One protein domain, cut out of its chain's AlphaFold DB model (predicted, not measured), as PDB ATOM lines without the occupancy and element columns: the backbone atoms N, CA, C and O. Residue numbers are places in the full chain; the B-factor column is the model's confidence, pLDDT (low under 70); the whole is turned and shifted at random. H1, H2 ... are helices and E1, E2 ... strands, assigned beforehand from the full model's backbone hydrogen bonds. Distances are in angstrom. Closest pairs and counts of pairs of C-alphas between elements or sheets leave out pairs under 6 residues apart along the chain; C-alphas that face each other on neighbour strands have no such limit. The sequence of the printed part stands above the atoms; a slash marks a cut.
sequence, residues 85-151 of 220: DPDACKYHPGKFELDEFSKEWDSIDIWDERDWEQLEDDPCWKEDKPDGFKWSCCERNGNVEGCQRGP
ATOM      1  N   ASP A  85     -27.944  53.594  -2.532       74.56
ATOM      2  CA  ASP A  85     -27.631  52.668  -3.620       74.56
ATOM      3  C   ASP A  85     -28.636  51.493  -3.573       74.56
ATOM      4  O   ASP A  85     -28.902  50.963  -2.483       74.56
ATOM      5  N   PRO A  86     -29.239  51.102  -4.713       77.44
ATOM      6  CA  PRO A  86     -30.236  50.036  -4.763       77.44
ATOM      7  C   PRO A  86     -29.701  48.658  -4.349       77.44
ATOM      8  O   PRO A  86     -30.521  47.792  -4.066       77.44
ATOM      9  N   ASP A  87     -28.382  48.460  -4.269       81.50
ATOM     10  CA  ASP A  87     -27.731  47.208  -3.860       81.50
ATOM     11  C   ASP A  87     -26.839  47.365  -2.607       81.50
ATOM     12  O   ASP A  87     -26.036  46.473  -2.293       81.50
ATOM     13  N   ALA A  88     -26.970  48.480  -1.870       84.94
ATOM     14  CA  ALA A  88     -26.170  48.747  -0.667       84.94
ATOM     15  C   ALA A  88     -26.497  47.823   0.514       84.94
ATOM     16  O   ALA A  88     -25.588  47.395   1.224       84.94
ATOM     17  N   CYS A  89     -27.770  47.486   0.731       88.25
ATOM     18  CA  CYS A  89     -28.177  46.680   1.877       88.25
ATOM     19  C   CYS A  89     -27.909  45.205   1.592       88.25
ATOM     20  O   CYS A  89     -28.626  44.597   0.798       88.25
ATOM     21  N   LYS A  90     -26.944  44.602   2.291       91.25
ATOM     22  CA  LYS A  90     -26.771  43.144   2.330       91.25
ATOM     23  C   LYS A  90     -27.550  42.580   3.512       91.25
ATOM     24  O   LYS A  90     -27.299  42.973   4.645       91.25
ATOM     25  N   TYR A  91     -28.493  41.679   3.275       90.81
ATOM     26  CA  TYR A  91     -29.316  41.109   4.344       90.81
ATOM     27  C   TYR A  91     -29.638  39.632   4.104       90.81
ATOM     28  O   TYR A  91     -29.521  39.119   2.988       90.81
ATOM     29  N   HIS A  92     -30.048  38.955   5.173       93.19
ATOM     30  CA  HIS A  92     -30.598  37.604   5.122       93.19
ATOM     31  C   HIS A  92     -32.119  37.690   5.301       93.19
ATOM     32  O   HIS A  92     -32.571  38.211   6.315       93.19
ATOM     33  N   PRO A  93     -32.936  37.238   4.334       91.56
ATOM     34  CA  PRO A  93     -34.394  37.183   4.497       91.56
ATOM     35  C   PRO A  93     -34.860  35.979   5.330       91.56
ATOM     36  O   PRO A  93     -36.033  35.903   5.687       91.56
ATOM     37  N   GLY A  94     -33.969  35.010   5.559       91.25
ATOM     38  CA  GLY A  94     -34.236  33.825   6.364       91.25
ATOM     39  C   GLY A  94     -34.099  34.105   7.853       91.25
ATOM     40  O   GLY A  94     -33.692  35.187   8.274       91.25
ATOM     41  N   LYS A  95     -34.422  33.096   8.651       90.88
ATOM     42  CA  LYS A  95     -34.210  33.118  10.097       90.88
ATOM     43  C   LYS A  95     -32.812  32.603  10.426       90.88
ATOM     44  O   LYS A  95     -32.233  31.835   9.654       90.88
ATOM     45  N   PHE A  96     -32.294  33.046  11.567       91.56
ATOM     46  CA  PHE A  96     -31.060  32.536  12.147       91.56
ATOM     47  C   PHE A  96     -31.420  31.446  13.160       91.56
ATOM     48  O   PHE A  96     -31.894  31.744  14.260       91.56
ATOM     49  N   GLU A  97     -31.294  30.201  12.710       91.62
ATOM     50  CA  GLU A  97     -31.792  28.984  13.361       91.62
ATOM     51  C   GLU A  97     -30.621  28.154  13.889       91.62
ATOM     52  O   GLU A  97     -29.495  28.268  13.395       91.62
ATOM     53  N   LEU A  98     -30.881  27.339  14.912       90.25
ATOM     54  CA  LEU A  98     -29.872  26.470  15.506       90.25
ATOM     55  C   LEU A  98     -29.400  25.431  14.480       90.25
ATOM     56  O   LEU A  98     -30.206  24.809  13.788       90.25
ATOM     57  N   ASP A  99     -28.089  25.241  14.361       91.12
ATOM     58  CA  ASP A  99     -27.534  24.148  13.573       91.12
ATOM     59  C   ASP A  99     -27.139  23.001  14.499       91.12
ATOM     60  O   ASP A  99     -26.011  22.953  14.979       91.12
ATOM     61  N   GLU A 100     -28.074  22.082  14.747       86.00
ATOM     62  CA  GLU A 100     -27.914  20.930  15.656       86.00
ATOM     63  C   GLU A 100     -26.683  20.061  15.340       86.00
ATOM     64  O   GLU A 100     -26.141  19.395  16.215       86.00
ATOM     65  N   PHE A 101     -26.211  20.085  14.091       86.12
ATOM     66  CA  PHE A 101     -25.051  19.317  13.634       86.12
ATOM     67  C   PHE A 101     -23.737  20.111  13.678       86.12
ATOM     68  O   PHE A 101     -22.710  19.629  13.190       86.12
ATOM     69  N   SER A 102     -23.750  21.336  14.209       86.44
ATOM     70  CA  SER A 102     -22.542  22.146  14.314       86.44
ATOM     71  C   SER A 102     -21.610  21.599  15.390       86.44
ATOM     72  O   SER A 102     -21.995  21.383  16.536       86.44
ATOM     73  N   LYS A 103     -20.333  21.481  15.028       86.81
ATOM     74  CA  LYS A 103     -19.234  21.103  15.931       86.81
ATOM     75  C   LYS A 103     -19.069  22.033  17.140       86.81
ATOM     76  O   LYS A 103     -18.349  21.696  18.073       86.81
ATOM     77  N   GLU A 104     -19.665  23.229  17.115       86.75
ATOM     78  CA  GLU A 104     -19.628  24.141  18.263       86.75
ATOM     79  C   GLU A 104     -20.328  23.524  19.483       86.75
ATOM     80  O   GLU A 104     -19.895  23.746  20.619       86.75
ATOM     81  N   TRP A 105     -21.336  22.680  19.242       85.88
ATOM     82  CA  TRP A 105     -22.089  21.980  20.279       85.88
ATOM     83  C   TRP A 105     -21.346  20.775  20.857       85.88
ATOM     84  O   TRP A 105     -21.578  20.445  22.010       85.88
ATOM     85  N   ASP A 106     -20.374  20.192  20.142       84.06
ATOM     86  CA  ASP A 106     -19.576  19.048  20.633       84.06
ATOM     87  C   ASP A 106     -18.795  19.368  21.922       84.06
ATOM     88  O   ASP A 106     -18.371  18.470  22.648       84.06
ATOM     89  N   SER A 107     -18.555  20.655  22.186       77.69
ATOM     90  CA  SER A 107     -17.844  21.139  23.375       77.69
ATOM     91  C   SER A 107     -18.753  21.464  24.562       77.69
ATOM     92  O   SER A 107     -18.251  21.751  25.650       77.69
ATOM     93  N   ILE A 108     -20.070  21.448  24.353       77.44
ATOM     94  CA  ILE A 108     -21.079  21.792  25.348       77.44
ATOM     95  C   ILE A 108     -21.782  20.495  25.733       77.44
ATOM     96  O   ILE A 108     -22.349  19.811  24.887       77.44
ATOM     97  N   ASP A 109     -21.755  20.154  27.019       72.94
ATOM     98  CA  ASP A 109     -22.471  18.977  27.497       72.94
ATOM     99  C   ASP A 109     -23.985  19.267  27.532       72.94
ATOM    100  O   ASP A 109     -24.521  19.738  28.538       72.94
ATOM    101  N   ILE A 110     -24.666  19.012  26.415       72.06
ATOM    102  CA  ILE A 110     -26.123  19.105  26.292       72.06
ATOM    103  C   ILE A 110     -26.704  17.736  26.657       72.06
ATOM    104  O   ILE A 110     -26.555  16.766  25.910       72.06
ATOM    105  N   TRP A 111     -27.315  17.632  27.840       65.94
ATOM    106  CA  TRP A 111     -27.723  16.341  28.412       65.94
ATOM    107  C   TRP A 111     -29.190  15.981  28.136       65.94
ATOM    108  O   TRP A 111     -29.535  14.799  28.229       65.94
ATOM    109  N   ASP A 112     -30.058  16.951  27.813       69.75
ATOM    110  CA  ASP A 112     -31.485  16.716  27.543       69.75
ATOM    111  C   ASP A 112     -32.058  17.542  26.362       69.75
ATOM    112  O   ASP A 112     -31.443  18.485  25.874       69.75
ATOM    113  N   GLU A 113     -33.249  17.165  25.870       69.12
ATOM    114  CA  GLU A 113     -33.966  17.866  24.776       69.12
ATOM    115  C   GLU A 113     -34.384  19.302  25.140       69.12
ATOM    116  O   GLU A 113     -34.529  20.158  24.273       69.12
ATOM    117  N   ARG A 114     -34.557  19.596  26.427       70.81
ATOM    118  CA  ARG A 114     -34.991  20.909  26.917       70.81
ATOM    119  C   ARG A 114     -33.824  21.905  26.959       70.81
ATOM    120  O   ARG A 114     -34.055  23.114  26.910       70.81
ATOM    121  N   ASP A 115     -32.590  21.428  27.042       75.12
ATOM    122  CA  ASP A 115     -31.385  22.237  26.881       75.12
ATOM    123  C   ASP A 115     -31.245  22.709  25.419       75.12
ATOM    124  O   ASP A 115     -30.863  23.854  25.181       75.12
ATOM    125  N   TRP A 116     -31.665  21.888  24.446       76.38
ATOM    126  CA  TRP A 116     -31.723  22.265  23.025       76.38
ATOM    127  C   TRP A 116     -32.734  23.384  22.739       76.38
ATOM    128  O   TRP A 116     -32.400  24.345  22.046       76.38
ATOM    129  N   GLU A 117     -33.936  23.325  23.319       76.25
ATOM    130  CA  GLU A 117     -34.936  24.400  23.173       76.25
ATOM    131  C   GLU A 117     -34.434  25.733  23.764       76.25
ATOM    132  O   GLU A 117     -34.629  26.802  23.186       76.25
ATOM    133  N   GLN A 118     -33.721  25.679  24.893       78.06
ATOM    134  CA  GLN A 118     -33.135  26.869  25.520       78.06
ATOM    135  C   GLN A 118     -32.022  27.503  24.672       78.06
ATOM    136  O   GLN A 118     -31.863  28.725  24.696       78.06
ATOM    137  N   LEU A 119     -31.266  26.700  23.920       78.50
ATOM    138  CA  LEU A 119     -30.204  27.175  23.027       78.50
ATOM    139  C   LEU A 119     -30.749  27.982  21.842       78.50
ATOM    140  O   LEU A 119     -30.130  28.966  21.430       78.50
ATOM    141  N   GLU A 120     -31.905  27.597  21.295       79.69
ATOM    142  CA  GLU A 120     -32.525  28.306  20.170       79.69
ATOM    143  C   GLU A 120     -33.140  29.656  20.588       79.69
ATOM    144  O   GLU A 120     -33.012  30.658  19.860       79.69
ATOM    145  N   ASP A 121     -33.783  29.676  21.759       78.31
ATOM    146  CA  ASP A 121     -34.524  30.826  22.280       78.31
ATOM    147  C   ASP A 121     -33.630  31.882  22.950       78.31
ATOM    148  O   ASP A 121     -33.962  33.073  22.912       78.31
ATOM    149  N   ASP A 122     -32.494  31.496  23.542       81.12
ATOM    150  CA  ASP A 122     -31.603  32.447  24.210       81.12
ATOM    151  C   ASP A 122     -30.678  33.170  23.201       81.12
ATOM    152  O   ASP A 122     -29.785  32.565  22.595       81.12
ATOM    153  N   PRO A 123     -30.829  34.500  23.021       80.38
ATOM    154  CA  PRO A 123     -29.999  35.273  22.100       80.38
ATOM    155  C   PRO A 123     -28.514  35.323  22.490       80.38
ATOM    156  O   PRO A 123     -27.695  35.668  21.640       80.38
ATOM    157  N   CYS A 124     -28.142  34.997  23.733       80.06
ATOM    158  CA  CYS A 124     -26.743  35.005  24.164       80.06
ATOM    159  C   CYS A 124     -25.903  33.981  23.389       80.06
ATOM    160  O   CYS A 124     -24.764  34.276  23.035       80.06
ATOM    161  N   TRP A 125     -26.475  32.826  23.037       84.31
ATOM    162  CA  TRP A 125     -25.774  31.809  22.247       84.31
ATOM    163  C   TRP A 125     -25.519  32.253  20.809       84.31
ATOM    164  O   TRP A 125     -24.464  31.956  20.256       84.31
ATOM    165  N   LYS A 126     -26.439  33.025  20.217       86.62
ATOM    166  CA  LYS A 126     -26.278  33.583  18.862       86.62
ATOM    167  C   LYS A 126     -25.131  34.595  18.789       86.62
ATOM    168  O   LYS A 126     -24.536  34.756  17.726       86.62
ATOM    169  N   GLU A 127     -24.826  35.264  19.900       85.38
ATOM    170  CA  GLU A 127     -23.703  36.203  20.024       85.38
ATOM    171  C   GLU A 127     -22.383  35.502  20.386       85.38
ATOM    172  O   GLU A 127     -21.345  35.858  19.829       85.38
ATOM    173  N   ASP A 128     -22.409  34.511  21.283       86.50
ATOM    174  CA  ASP A 128     -21.205  33.811  21.761       86.50
ATOM    175  C   ASP A 128     -20.698  32.750  20.769       86.50
ATOM    176  O   ASP A 128     -19.499  32.633  20.510       86.50
ATOM    177  N   LYS A 129     -21.628  32.005  20.160       87.94
ATOM    178  CA  LYS A 129     -21.369  30.886  19.244       87.94
ATOM    179  C   LYS A 129     -22.145  31.042  17.938       87.94
ATOM    180  O   LYS A 129     -22.931  30.164  17.583       87.94
ATOM    181  N   PRO A 130     -21.915  32.120  17.166       90.25
ATOM    182  CA  PRO A 130     -22.662  32.358  15.936       90.25
ATOM    183  C   PRO A 130     -22.506  31.203  14.934       90.25
ATOM    184  O   PRO A 130     -23.452  30.885  14.220       90.25
ATOM    185  N   ASP A 131     -21.346  30.540  14.898       91.44
ATOM    186  CA  ASP A 131     -21.070  29.404  14.003       91.44
ATOM    187  C   ASP A 131     -21.882  28.137  14.357       91.44
ATOM    188  O   ASP A 131     -22.005  27.219  13.542       91.44
ATOM    189  N   GLY A 132     -22.488  28.099  15.548       90.25
ATOM    190  CA  GLY A 132     -23.473  27.095  15.959       90.25
ATOM    191  C   GLY A 132     -24.856  27.283  15.325       90.25
ATOM    192  O   GLY A 132     -25.709  26.408  15.438       90.25
ATOM    193  N   PHE A 133     -25.085  28.405  14.642       92.75
ATOM    194  CA  PHE A 133     -26.354  28.765  14.013       92.75
ATOM    195  C   PHE A 133     -26.170  28.949  12.511       92.75
ATOM    196  O   PHE A 133     -25.089  29.314  12.042       92.75
ATOM    197  N   LYS A 134     -27.245  28.743  11.748       94.25
ATOM    198  CA  LYS A 134     -27.272  28.894  10.292       94.25
ATOM    199  C   LYS A 134     -28.438  29.744   9.820       94.25
ATOM    200  O   LYS A 134     -29.504  29.806  10.429       94.25
ATOM    201  N   TRP A 135     -28.235  30.391   8.681       94.88
ATOM    202  CA  TRP A 135     -29.278  31.160   8.013       94.88
ATOM    203  C   TRP A 135     -30.113  30.276   7.094       94.88
ATOM    204  O   TRP A 135     -29.595  29.773   6.097       94.88
ATOM    205  N   SER A 136     -31.425  30.180   7.317       93.50
ATOM    206  CA  SER A 136     -32.303  29.341   6.479       93.50
ATOM    207  C   SER A 136     -32.424  29.800   5.017       93.50
ATOM    208  O   SER A 136     -32.869  29.050   4.156       93.50
ATOM    209  N   CYS A 137     -31.984  31.019   4.687       93.62
ATOM    210  CA  CYS A 137     -31.992  31.537   3.316       93.62
ATOM    211  C   CYS A 137     -30.757  31.188   2.476       93.62
ATOM    212  O   CYS A 137     -30.787  31.386   1.262       93.62
ATOM    213  N   CYS A 138     -29.647  30.778   3.089       92.44
ATOM    214  CA  CYS A 138     -28.427  30.444   2.343       92.44
ATOM    215  C   CYS A 138     -27.587  29.327   2.960       92.44
ATOM    216  O   CYS A 138     -26.501  29.063   2.454       92.44
ATOM    217  N   GLU A 139     -28.065  28.728   4.052       92.25
ATOM    218  CA  GLU A 139     -27.445  27.621   4.787       92.25
ATOM    219  C   GLU A 139     -26.022  27.906   5.282       92.25
ATOM    220  O   GLU A 139     -25.295  27.003   5.675       92.25
ATOM    221  N   ARG A 140     -25.609  29.177   5.293       93.19
ATOM    222  CA  ARG A 140     -24.314  29.583   5.833       93.19
ATOM    223  C   ARG A 140     -24.412  29.746   7.344       93.19
ATOM    224  O   ARG A 140     -25.352  30.380   7.833       93.19
ATOM    225  N   ASN A 141     -23.421  29.209   8.045       93.25
ATOM    226  CA  ASN A 141     -23.271  29.353   9.486       93.25
ATOM    227  C   ASN A 141     -22.708  30.726   9.861       93.25
ATOM    228  O   ASN A 141     -21.990  31.343   9.067       93.25
ATOM    229  N   GLY A 142     -22.998  31.187  11.075       90.31
ATOM    230  CA  GLY A 142     -22.315  32.346  11.634       90.31
ATOM    231  C   GLY A 142     -22.898  33.708  11.272       90.31
ATOM    232  O   GLY A 142     -23.903  33.862  10.568       90.31
ATOM    233  N   ASN A 143     -22.199  34.739  11.744       88.31
ATOM    234  CA  ASN A 143     -22.494  36.139  11.455       88.31
ATOM    235  C   ASN A 143     -21.907  36.558  10.093       88.31
ATOM    236  O   ASN A 143     -21.058  37.444   9.989       88.31
ATOM    237  N   VAL A 144     -22.306  35.848   9.039       91.38
ATOM    238  CA  VAL A 144     -21.836  36.089   7.670       91.38
ATOM    239  C   VAL A 144     -22.623  37.202   6.985       91.38
ATOM    240  O   VAL A 144     -23.801  37.418   7.268       91.38
ATOM    241  N   GLU A 145     -22.002  37.853   5.996       90.31
ATOM    242  CA  GLU A 145     -22.681  38.862   5.175       90.31
ATOM    243  C   GLU A 145     -23.977  38.323   4.542       90.31
ATOM    244  O   GLU A 145     -24.024  37.186   4.046       90.31
ATOM    245  N   GLY A 146     -24.999  39.185   4.497       90.81
ATOM    246  CA  GLY A 146     -26.309  38.903   3.911       90.81
ATOM    247  C   GLY A 146     -26.248  38.252   2.529       90.81
ATOM    248  O   GLY A 146     -25.458  38.658   1.675       90.81
ATOM    249  N   CYS A 147     -27.067  37.220   2.303       93.06
ATOM    250  CA  CYS A 147     -27.109  36.513   1.019       93.06
ATOM    251  C   CYS A 147     -27.846  37.272  -0.090       93.06
ATOM    252  O   CYS A 147     -27.675  36.944  -1.264       93.06
ATOM    253  N   GLN A 148     -28.651  38.272   0.263       90.81
ATOM    254  CA  GLN A 148     -29.371  39.115  -0.682       90.81
ATOM    255  C   GLN A 148     -28.910  40.561  -0.596       90.81
ATOM    256  O   GLN A 148     -28.419  41.016   0.437       90.81
ATOM    257  N   ARG A 149     -29.089  41.280  -1.706       91.56
ATOM    258  CA  ARG A 149     -28.827  42.711  -1.832       91.56
ATOM    259  C   ARG A 149     -30.113  43.449  -2.161       91.56
ATOM    260  O   ARG A 149     -31.012  42.887  -2.785       91.56
ATOM    261  N   GLY A 150     -30.209  44.689  -1.711       86.81
ATOM    262  CA  GLY A 150     -31.322  45.564  -2.035       86.81
ATOM    263  C   GLY A 150     -31.154  46.953  -1.428       86.81
ATOM    264  O   GLY A 150     -30.125  47.249  -0.819       86.81
ATOM    265  N   PRO A 151     -32.171  47.816  -1.543       85.81
ATOM    266  CA  PRO A 151     -32.152  49.107  -0.883       85.81
ATOM    267  C   PRO A 151     -32.355  48.926   0.624       85.81
ATOM    268  O   PRO A 151     -33.077  48.025   1.073       85.81
TER     269      PRO A 151
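AT A GLANCE: This is residues 85 to 151 of the 220 residues of an uncharacterized protein of Colletotrichum gloeosporioides (strain Cg-14) (UniProt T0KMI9). The model is a long, thin rod made of two short two-stranded ladders set one after the other: E1 with E4 near the end that holds both ends of the printed part, and E2 with E3 close to the middle. Beyond E2 and E3, helix H1 and the long loop of residues 99 to 112 make the other end of the rod, and the short helix H2 lies beside E3, crosswise to H1. The printed part has 67 residues, with four strands and two helices in the order E1 E2 H1 H2 E3 E4, and both sheets, E1 - E4 and E2 - E3, are antiparallel. The class is mixed, helices and strands, with 27 residues in named elements, under half of the printed part. The whole is loose, with a radius of gyration of the C-alphas of 13.8 A and spans of 48 by 19 by 17 A.

HOW THE PARTS SIT: Start with E1, residues 89 to 91, and look for its antiparallel neighbour E4, residues 148 to 150, at 150 degrees between directions; N 89 and O 150 are 2.8 A apart, within hydrogen-bond range, and so are N 148 and O 91, at 3.0 A. Next comes E2, residues 96 to 98, whose antiparallel neighbour is E3, residues 133 to 135, at 140 degrees; here N 134 and O 97 are 2.8 A apart, within hydrogen-bond range. E1 and E2 are apart, and so are E3 and E4. Go on to H1, residues 113 to 121: its closest C-alphas to E2 are those of Glu 120 and Leu 98, 5.7 A apart. H2, residues 123 to 128, is close to H1 but not clearly touching, the closest C-alphas, those of Leu 119 and Trp 125, being 6.5 A apart, and their lines are about perpendicular at 87 degrees. From H2 to E3 the closest C-alphas are those of Lys 126 and Phe 133, 6.8 A apart. H2 and E2 are only just apart, their closest C-alphas at 8.3 A. In H1 and H2 every O i to N i+4 pair is within hydrogen-bond range.

IN THESE COORDINATES: Find C-alpha 89 at (-28.177, 46.680, 1.877), where E1 begins. H1 runs 13.2 A from C-alpha 113 at (-33.966, 17.866, 24.776) to C-alpha 121, and H2 follows with 8.9 A. E4 ends at C-alpha 150, (-31.322, 45.564, -2.035).

THE WHOLE: The two C-alphas farthest apart, those of Asp 85 and Trp 111, are 48.4 A apart, while those of Asp 85 and Pro 151 are 6.4 A apart. The links E2 to H1, 14 residues, and E3 to E4, 12 residues, are long. The printed part has no cut. Look at residues 111 to 113 for pLDDT under 70; the mean of the printed part is 85.4.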